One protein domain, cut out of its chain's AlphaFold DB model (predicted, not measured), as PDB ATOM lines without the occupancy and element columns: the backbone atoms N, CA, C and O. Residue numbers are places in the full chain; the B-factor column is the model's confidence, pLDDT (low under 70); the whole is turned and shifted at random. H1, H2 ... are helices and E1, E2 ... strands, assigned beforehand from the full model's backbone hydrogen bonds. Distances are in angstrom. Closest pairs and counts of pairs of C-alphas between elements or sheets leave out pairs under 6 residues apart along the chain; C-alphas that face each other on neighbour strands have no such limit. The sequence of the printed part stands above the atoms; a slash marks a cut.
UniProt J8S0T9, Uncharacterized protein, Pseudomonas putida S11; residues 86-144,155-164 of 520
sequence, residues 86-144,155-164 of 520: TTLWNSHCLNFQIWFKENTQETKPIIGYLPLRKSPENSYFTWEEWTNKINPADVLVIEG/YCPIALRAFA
ATOM      1  N   THR A  86      80.825 110.481 126.884       72.31
ATOM      2  CA  THR A  86      81.053 111.110 128.195       72.31
ATOM      3  C   THR A  86      80.401 112.492 128.286       72.31
ATOM      4  O   THR A  86      79.823 112.834 129.317       72.31
ATOM      5  N   THR A  87      80.440 113.281 127.211       73.88
ATOM      6  CA  THR A  87      79.769 114.588 127.158       73.88
ATOM      7  C   THR A  87      78.245 114.450 127.197       73.88
ATOM      8  O   THR A  87      77.591 115.135 127.983       73.88
ATOM      9  N   LEU A  88      77.680 113.536 126.401       82.94
ATOM     10  CA  LEU A  88      76.233 113.293 126.337       82.94
ATOM     11  C   LEU A  88      75.672 112.706 127.636       82.94
ATOM     12  O   LEU A  88      74.520 112.967 127.979       82.94
ATOM     13  N   TRP A  89      76.480 111.951 128.386       86.94
ATOM     14  CA  TRP A  89      76.080 111.379 129.671       86.94
ATOM     15  C   TRP A  89      75.583 112.435 130.660       86.94
ATOM     16  O   TRP A  89      74.536 112.257 131.280       86.94
ATOM     17  N   ASN A  90      76.279 113.572 130.758       88.50
ATOM     18  CA  ASN A  90      75.844 114.670 131.617       88.50
ATOM     19  C   ASN A  90      74.471 115.206 131.174       88.50
ATOM     20  O   ASN A  90      73.580 115.377 131.999       88.50
ATOM     21  N   SER A  91      74.249 115.405 129.874       88.38
ATOM     22  CA  SER A  91      72.943 115.841 129.362       88.38
ATOM     23  C   SER A  91      71.833 114.824 129.657       88.38
ATOM     24  O   SER A  91      70.741 115.216 130.067       88.38
ATOM     25  N   HIS A  92      72.110 113.524 129.530       87.94
ATOM     26  CA  HIS A  92      71.157 112.472 129.889       87.94
ATOM     27  C   HIS A  92      70.814 112.471 131.378       87.94
ATOM     28  O   HIS A  92      69.635 112.436 131.725       87.94
ATOM     29  N   CYS A  93      71.813 112.559 132.259       89.81
ATOM     30  CA  CYS A  93      71.575 112.661 133.697       89.81
ATOM     31  C   CYS A  93      70.789 113.927 134.059       89.81
ATOM     32  O   CYS A  93      69.966 113.877 134.965       89.81
ATOM     33  N   LEU A  94      70.996 115.047 133.355       90.19
ATOM     34  CA  LEU A  94      70.219 116.273 133.569       90.19
ATOM     35  C   LEU A  94      68.757 116.091 133.183       90.19
ATOM     36  O   LEU A  94      67.884 116.376 133.998       90.19
ATOM     37  N   ASN A  95      68.496 115.573 131.984       89.44
ATOM     38  CA  ASN A  95      67.133 115.311 131.527       89.44
ATOM     39  C   ASN A  95      66.420 114.324 132.453       89.44
ATOM     40  O   ASN A  95      65.280 114.559 132.847       89.44
ATOM     41  N   PHE A  96      67.112 113.256 132.859       89.19
ATOM     42  CA  PHE A  96      66.562 112.301 133.808       89.19
ATOM     43  C   PHE A  96      66.315 112.944 135.174       89.19
ATOM     44  O   PHE A  96      65.264 112.714 135.746       89.19
ATOM     45  N   GLN A  97      67.209 113.802 135.679       90.56
ATOM     46  CA  GLN A  97      67.002 114.496 136.954       90.56
ATOM     47  C   GLN A  97      65.782 115.422 136.925       90.56
ATOM     48  O   GLN A  97      65.073 115.509 137.924       90.56
ATOM     49  N   ILE A  98      65.554 116.126 135.812       89.31
ATOM     50  CA  ILE A  98      64.378 116.987 135.626       89.31
ATOM     51  C   ILE A  98      63.115 116.128 135.686       89.31
ATOM     52  O   ILE A  98      62.283 116.337 136.566       89.31
ATOM     53  N   TRP A  99      63.041 115.095 134.843       90.94
ATOM     54  CA  TRP A  99      61.917 114.160 134.837       90.94
ATOM     55  C   TRP A  99      61.696 113.516 136.214       90.94
ATOM     56  O   TRP A  99      60.574 113.442 136.705       90.94
ATOM     57  N   PHE A 100      62.768 113.087 136.877       86.75
ATOM     58  CA  PHE A 100      62.707 112.387 138.154       86.75
ATOM     59  C   PHE A 100      62.177 113.282 139.278       86.75
ATOM     60  O   PHE A 100      61.397 112.813 140.101       86.75
ATOM     61  N   LYS A 101      62.514 114.577 139.275       85.38
ATOM     62  CA  LYS A 101      61.939 115.563 140.205       85.38
ATOM     63  C   LYS A 101      60.466 115.855 139.931       85.38
ATOM     64  O   LYS A 101      59.723 116.122 140.865       85.38
ATOM     65  N   GLU A 102      60.055 115.835 138.667       87.38
ATOM     66  CA  GLU A 102      58.663 116.082 138.276       87.38
ATOM     67  C   GLU A 102      57.745 114.891 138.587       87.38
ATOM     68  O   GLU A 102      56.551 115.078 138.799       87.38
ATOM     69  N   ASN A 103      58.296 113.673 138.629       87.00
ATOM     70  CA  ASN A 103      57.522 112.434 138.739       87.00
ATOM     71  C   ASN A 103      57.716 111.692 140.074       87.00
ATOM     72  O   ASN A 103      57.056 110.681 140.305       87.00
ATOM     73  N   THR A 104      58.611 112.149 140.958       84.50
ATOM     74  CA  THR A 104      58.902 111.481 142.240       84.50
ATOM     75  C   THR A 104      59.140 112.478 143.379       84.50
ATOM     76  O   THR A 104      59.318 113.671 143.152       84.50
ATOM     77  N   GLN A 105      59.168 111.987 144.624       82.69
ATOM     78  CA  GLN A 105      59.528 112.780 145.812       82.69
ATOM     79  C   GLN A 105      61.040 112.767 146.122       82.69
ATOM     80  O   GLN A 105      61.461 113.292 147.152       82.69
ATOM     81  N   GLU A 106      61.872 112.145 145.279       76.12
ATOM     82  CA  GLU A 106      63.311 112.035 145.535       76.12
ATOM     83  C   GLU A 106      64.023 113.370 145.272       76.12
ATOM     84  O   GLU A 106      63.781 114.067 144.286       76.12
ATOM     85  N   THR A 107      64.924 113.740 146.182       74.75
ATOM     86  CA  THR A 107      65.571 115.062 146.205       74.75
ATOM     87  C   THR A 107      67.074 114.996 145.969       74.75
ATOM     88  O   THR A 107      67.703 116.030 145.723       74.75
ATOM     89  N   LYS A 108      67.671 113.798 146.008       81.44
ATOM     90  CA  LYS A 108      69.111 113.625 145.813       81.44
ATOM     91  C   LYS A 108      69.536 113.987 144.384       81.44
ATOM     92  O   LYS A 108      68.982 113.449 143.423       81.44
ATOM     93  N   PRO A 109      70.545 114.861 144.218       82.75
ATOM     94  CA  PRO A 109      71.037 115.215 142.901       82.75
ATOM     95  C   PRO A 109      71.874 114.075 142.312       82.75
ATOM     96  O   PRO A 109      72.819 113.585 142.925       82.75
ATOM     97  N   ILE A 110      71.555 113.699 141.081       87.69
ATOM     98  CA  ILE A 110      72.362 112.815 140.234       87.69
ATOM     99  C   ILE A 110      73.293 113.610 139.310       87.69
ATOM    100  O   ILE A 110      74.192 113.039 138.690       87.69
ATOM    101  N   ILE A 111      73.085 114.927 139.203       91.00
ATOM    102  CA  ILE A 111      73.906 115.863 138.438       91.00
ATOM    103  C   ILE A 111      73.769 117.295 138.963       91.00
ATOM    104  O   ILE A 111      72.731 117.694 139.494       91.00
ATOM    105  N   GLY A 112      74.813 118.095 138.775       89.94
ATOM    106  CA  GLY A 112      74.890 119.461 139.269       89.94
ATOM    107  C   GLY A 112      76.066 120.216 138.667       89.94
ATOM    108  O   GLY A 112      76.937 119.627 138.023       89.94
ATOM    109  N   TYR A 113      76.059 121.532 138.851       90.44
ATOM    110  CA  TYR A 113      77.164 122.393 138.456       90.44
ATOM    111  C   TYR A 113      78.214 122.424 139.559       90.44
ATOM    112  O   TYR A 113      77.910 122.793 140.692       90.44
ATOM    113  N   LEU A 114      79.438 122.037 139.217       90.62
ATOM    114  CA  LEU A 114      80.592 122.092 140.106       90.62
ATOM    115  C   LEU A 114      81.579 123.144 139.579       90.62
ATOM    116  O   LEU A 114      81.702 123.295 138.359       90.62
ATOM    117  N   PRO A 115      82.289 123.866 140.460       91.56
ATOM    118  CA  PRO A 115      83.325 124.803 140.043       91.56
ATOM    119  C   PRO A 115      84.481 124.087 139.334       91.56
ATOM    120  O   PRO A 115      84.688 122.882 139.502       91.56
ATOM    121  N   LEU A 116      85.242 124.826 138.530       90.19
ATOM    122  CA  LEU A 116      86.487 124.313 137.962       90.19
ATOM    123  C   LEU A 116      87.648 124.483 138.941       90.19
ATOM    124  O   LEU A 116      87.657 125.379 139.785       90.19
ATOM    125  N   ARG A 117      88.642 123.607 138.813       90.19
ATOM    126  CA  ARG A 117      89.864 123.612 139.619       90.19
ATOM    127  C   ARG A 117      90.960 124.392 138.888       90.19
ATOM    128  O   ARG A 117      91.049 124.336 137.665       90.19
ATOM    129  N   LYS A 118      91.834 125.073 139.634       87.31
ATOM    130  CA  LYS A 118      92.979 125.830 139.085       87.31
ATOM    131  C   LYS A 118      94.047 124.940 138.416       87.31
ATOM    132  O   LYS A 118      94.883 125.438 137.668       87.31
ATOM    133  N   SER A 119      94.037 123.632 138.688       81.44
ATOM    134  CA  SER A 119      95.048 122.683 138.206       81.44
ATOM    135  C   SER A 119      94.863 122.308 136.724       81.44
ATOM    136  O   SER A 119      93.754 121.936 136.333       81.44
ATOM    137  N   PRO A 120      95.939 122.308 135.913       68.56
ATOM    138  CA  PRO A 120      95.901 121.849 134.524       68.56
ATOM    139  C   PRO A 120      95.795 120.321 134.380       68.56
ATOM    140  O   PRO A 120      95.305 119.846 133.360       68.56
ATOM    141  N   GLU A 121      96.219 119.542 135.382       68.38
ATOM    142  CA  GLU A 121      96.180 118.069 135.332       68.38
ATOM    143  C   GLU A 121      94.804 117.499 135.699       68.38
ATOM    144  O   GLU A 121      94.434 116.412 135.258       68.38
ATOM    145  N   ASN A 122      94.026 118.235 136.498       68.50
ATOM    146  CA  ASN A 122      92.693 117.826 136.916       68.50
ATOM    147  C   ASN A 122      91.814 119.072 137.052       68.50
ATOM    148  O   ASN A 122      91.834 119.752 138.074       68.50
ATOM    149  N   SER A 123      91.080 119.410 135.994       78.06
ATOM    150  CA  SER A 123      90.379 120.695 135.872       78.06
ATOM    151  C   SER A 123      89.037 120.760 136.612       78.06
ATOM    152  O   SER A 123      88.354 121.782 136.559       78.06
ATOM    153  N   TYR A 124      88.634 119.696 137.307       82.50
ATOM    154  CA  TYR A 124      87.318 119.576 137.936       82.50
ATOM    155  C   TYR A 124      87.395 118.955 139.332       82.50
ATOM    156  O   TYR A 124      88.268 118.139 139.615       82.50
ATOM    157  N   PHE A 125      86.433 119.318 140.184       87.12
ATOM    158  CA  PHE A 125      86.192 118.641 141.458       87.12
ATOM    159  C   PHE A 125      85.296 117.411 141.271       87.12
ATOM    160  O   PHE A 125      84.427 117.362 140.395       87.12
ATOM    161  N   THR A 126      85.509 116.411 142.115       85.00
ATOM    162  CA  THR A 126      84.623 115.260 142.291       85.00
ATOM    163  C   THR A 126      83.461 115.604 143.224       85.00
ATOM    164  O   THR A 126      83.506 116.557 144.003       85.00
ATOM    165  N   TRP A 127      82.401 114.798 143.173       83.38
ATOM    166  CA  TRP A 127      81.250 114.949 144.066       83.38
ATOM    167  C   TRP A 127      81.577 114.690 145.534       83.38
ATOM    168  O   TRP A 127      80.980 115.307 146.414       83.38
ATOM    169  N   GLU A 128      82.531 113.800 145.794       84.38
ATOM    170  CA  GLU A 128      83.033 113.528 147.138       84.38
ATOM    171  C   GLU A 128      83.731 114.764 147.715       84.38
ATOM    172  O   GLU A 128      83.382 115.209 148.804       84.38
ATOM    173  N   GLU A 129      84.632 115.389 146.952       85.44
ATOM    174  CA  GLU A 129      85.283 116.644 147.353       85.44
ATOM    175  C   GLU A 129      84.269 117.777 147.560       85.44
ATOM    176  O   GLU A 129      84.373 118.533 148.523       85.44
ATOM    177  N   TRP A 130      83.261 117.876 146.687       84.19
ATOM    178  CA  TRP A 130      82.183 118.855 146.823       84.19
ATOM    179  C   TRP A 130      81.383 118.668 148.115       84.19
ATOM    180  O   TRP A 130      81.168 119.622 148.863       84.19
ATOM    181  N   THR A 131      80.998 117.429 148.411       82.50
ATOM    182  CA  THR A 131      80.194 117.090 149.593       82.50
ATOM    183  C   THR A 131      81.005 117.256 150.881       82.50
ATOM    184  O   THR A 131      80.467 117.688 151.899       82.50
ATOM    185  N   ASN A 132      82.316 117.015 150.818       85.19
ATOM    186  CA  ASN A 132      83.257 117.212 151.922       85.19
ATOM    187  C   ASN A 132      83.762 118.661 152.065       85.19
ATOM    188  O   ASN A 132      84.641 118.907 152.888       85.19
ATOM    189  N   LYS A 133      83.165 119.615 151.332       85.94
ATOM    190  CA  LYS A 133      83.542 121.036 151.238       85.94
ATOM    191  C   LYS A 133      84.923 121.243 150.609       85.94
ATOM    192  O   LYS A 133      85.958 121.091 151.252       85.94
ATOM    193  N   ILE A 134      84.922 121.685 149.353       87.81
ATOM    194  CA  ILE A 134      86.141 122.043 148.618       87.81
ATOM    195  C   ILE A 134      86.903 123.191 149.290       87.81
ATOM    196  O   ILE A 134      86.309 124.101 149.870       87.81
ATOM    197  N   ASN A 135      88.228 123.176 149.152       87.50
ATOM    198  CA  ASN A 135      89.078 124.289 149.558       87.50
ATOM    199  C   ASN A 135      88.940 125.449 148.547       87.50
ATOM    200  O   ASN A 135      89.256 125.257 147.369       87.50
ATOM    201  N   PRO A 136      88.516 126.657 148.969       86.50
ATOM    202  CA  PRO A 136      88.345 127.797 148.067       86.50
ATOM    203  C   PRO A 136      89.612 128.186 147.294       86.50
ATOM    204  O   PRO A 136      89.508 128.690 146.183       86.50
ATOM    205  N   ALA A 137      90.803 127.930 147.847       88.00
ATOM    206  CA  ALA A 137      92.071 128.253 147.188       88.00
ATOM    207  C   ALA A 137      92.337 127.418 145.921       88.00
ATOM    208  O   ALA A 137      93.112 127.834 145.058       88.00
ATOM    209  N   ASP A 138      91.690 126.255 145.803       88.94
ATOM    210  CA  ASP A 138      91.852 125.343 144.668       88.94
ATOM    211  C   ASP A 138      90.877 125.651 143.522       88.94
ATOM    212  O   ASP A 138      91.005 125.100 142.422       88.94
ATOM    213  N   VAL A 139      89.897 126.525 143.770       90.44
ATOM    214  CA  VAL A 139      88.892 126.942 142.793       90.44
ATOM    215  C   VAL A 139      89.527 127.878 141.767       90.44
ATOM    216  O   VAL A 139      90.254 128.812 142.101       90.44
ATOM    217  N   LEU A 140      89.250 127.625 140.491       90.12
ATOM    218  CA  LEU A 140      89.642 128.517 139.413       90.12
ATOM    219  C   LEU A 140      88.796 129.791 139.484       90.12
ATOM    220  O   LEU A 140      87.576 129.739 139.351       90.12
ATOM    221  N   VAL A 141      89.460 130.932 139.635       90.25
ATOM    222  CA  VAL A 141      88.855 132.257 139.491       90.25
ATOM    223  C   VAL A 141      89.468 132.906 138.262       90.25
ATOM    224  O   VAL A 141      90.691 132.950 138.126       90.25
ATOM    225  N   ILE A 142      88.613 133.347 137.347       87.88
ATOM    226  CA  ILE A 142      89.008 134.151 136.198       87.88
ATOM    227  C   ILE A 142      88.805 135.606 136.604       87.88
ATOM    228  O   ILE A 142      87.686 136.001 136.934       87.88
ATOM    229  N   GLU A 143      89.898 136.367 136.604       87.81
ATOM    230  CA  GLU A 143      89.866 137.796 136.905       87.81
ATOM    231  C   GLU A 143      89.068 138.551 135.838       87.81
ATOM    232  O   GLU A 143      89.148 138.262 134.636       87.81
ATOM    233  N   GLY A 144      88.273 139.511 136.300       83.50
ATOM    234  CA  GLY A 144      87.477 140.381 135.455       83.50
ATOM    235  C   GLY A 144      88.338 141.203 134.499       83.50
ATOM    236  O   GLY A 144      89.480 141.563 134.784       83.50
ATOM    237  N   TYR A 155      84.935 135.936 138.191       87.75
ATOM    238  CA  TYR A 155      83.979 134.834 138.203       87.75
ATOM    239  C   TYR A 155      84.652 133.469 138.300       87.75
ATOM    240  O   TYR A 155      85.785 133.252 137.870       87.75
ATOM    241  N   CYS A 156      83.906 132.516 138.853       88.88
ATOM    242  CA  CYS A 156      84.278 131.110 138.872       88.88
ATOM    243  C   CYS A 156      83.551 130.387 137.731       88.88
ATOM    244  O   CYS A 156      82.319 130.291 137.768       88.88
ATOM    245  N   PRO A 157      84.257 129.841 136.728       88.00
ATOM    246  CA  PRO A 157      83.627 128.957 135.762       88.00
ATOM    247  C   PRO A 157      83.127 127.681 136.453       88.00
ATOM    248  O   PRO A 157      83.762 127.143 137.364       88.00
ATOM    249  N   ILE A 158      81.979 127.194 135.992       90.38
ATOM    250  CA  ILE A 158      81.336 125.971 136.473       90.38
ATOM    251  C   ILE A 158      81.149 124.998 135.312       90.38
ATOM    252  O   ILE A 158      80.957 125.405 134.167       90.38
ATOM    253  N   ALA A 159      81.164 123.705 135.614       88.12
ATOM    254  CA  ALA A 159      80.855 122.648 134.667       88.12
ATOM    255  C   ALA A 159      79.782 121.723 135.231       88.12
ATOM    256  O   ALA A 159      79.765 121.395 136.417       88.12
ATOM    257  N   LEU A 160      78.892 121.276 134.352       89.50
ATOM    258  CA  LEU A 160      77.879 120.288 134.684       89.50
ATOM    259  C   LEU A 160      78.538 118.907 134.838       89.50
ATOM    260  O   LEU A 160      79.244 118.461 133.931       89.50
ATOM    261  N   ARG A 161      78.323 118.227 135.970       88.25
ATOM    262  CA  ARG A 161      78.971 116.944 136.293       88.25
ATOM    263  C   ARG A 161      77.987 115.942 136.880       88.25
ATOM    264  O   ARG A 161      77.414 116.190 137.939       88.25
ATOM    265  N   ALA A 162      77.829 114.791 136.234       89.25
ATOM    266  CA  ALA A 162      77.078 113.669 136.794       89.25
ATOM    267  C   ALA A 162      77.763 113.096 138.050       89.25
ATOM    268  O   ALA A 162      78.992 113.100 138.153       89.25
ATOM    269  N   PHE A 163      76.957 112.596 138.990       85.50
ATOM    270  CA  PHE A 163      77.407 111.960 140.231       85.50
ATOM    271  C   PHE A 163      78.201 110.677 139.965       85.50
ATOM    272  O   PHE A 163      79.258 110.450 140.549       85.50
ATOM    273  N   ALA A 164      77.719 109.863 139.027       83.06
ATOM    274  CA  ALA A 164      78.397 108.666 138.555       83.06
ATOM    275  C   ALA A 164      78.857 108.857 137.106       83.06
ATOM    276  O   ALA A 164      78.119 109.389 136.279       83.06
TER     277      ALA A 164
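What this domain is: This is residues 86 to 144 and 155 to 164 of the 520 residues of an uncharacterized protein of Pseudomonas putida S11 (UniProt J8S0T9). A long helix, H1, and a small two-stranded ribbon, E1 and E2, make an elongated model, with the first part of H1, residues 86 to 98, near the ribbon and its last residues running on away from it. Loops with the short helix H2 fill the side of E1 away from E2 and the end of the model opposite the last residues of H1. The printed part has 69 residues, under half of them in two named helices and two named strands, in the order H1, E1, H2, E2; the class is mixed, helices and strands. The sheet has the order E1 - E2 and is antiparallel. The whole is only just loose, close to compact, with a radius of gyration of the C-alphas of 13.7 A, and its C-alphas span 40 by 25 by 24 A.

Where its parts are: Find C-alpha 86 at (81.053, 111.110, 128.195); from there H1, residues 86 to 103, runs 25.8 A from first to last C-alpha and ends at C-alpha 103, (57.522, 112.434, 138.739). Next look at C-alpha 111 at (73.906, 115.863, 138.438), where E1, residues 111 to 115, begins; it is 13.1 A long. H2, residues 127 to 131, is 6.0 A long. E2, residues 158 to 162, is 13.0 A long and ends at C-alpha 162, (77.078, 113.669, 136.794).

How they stand to each other: Start at the sheet, where E1 and E2 are antiparallel neighbours with 147 degrees between their directions. C-alphas 111 and 162 face each other at 4.2 A, and C-alphas 115 and 158 at 4.3 A. Look for N 159 and O 114, 2.8 A apart, and N 161 and O 112, also 2.8 A apart, both within hydrogen-bond range. From H1 to E2 the closest C-alphas are those of Asn 90 and Ala 162, 5.4 A apart. From H1 to E1 they are those of Leu 94 and Ile 111, 6.1 A apart. Between E1 and H2 the closest are the C-alphas of Leu 114 and Trp 130, 7.6 A apart. H1 and H2 are apart. In H2 every O i to N i+4 pair is within hydrogen-bond range; in H1 it is 12 of 14.

The domain as a whole: The two C-alphas farthest apart are those of Thr 104 and Gly 144, at 41.2 A. H1 to E1 is a short link of 7 residues, and E1 to H2 is a long link of 11. Residues 132 to 144 hold no named element. Between H2 and E2 you reach the cut: residues 145 to 154 are not printed, and C-alphas 144 and 155 are 7.1 A apart across it. The mean pLDDT of the printed part is 85.6, and residues 120 to 122 are under 70.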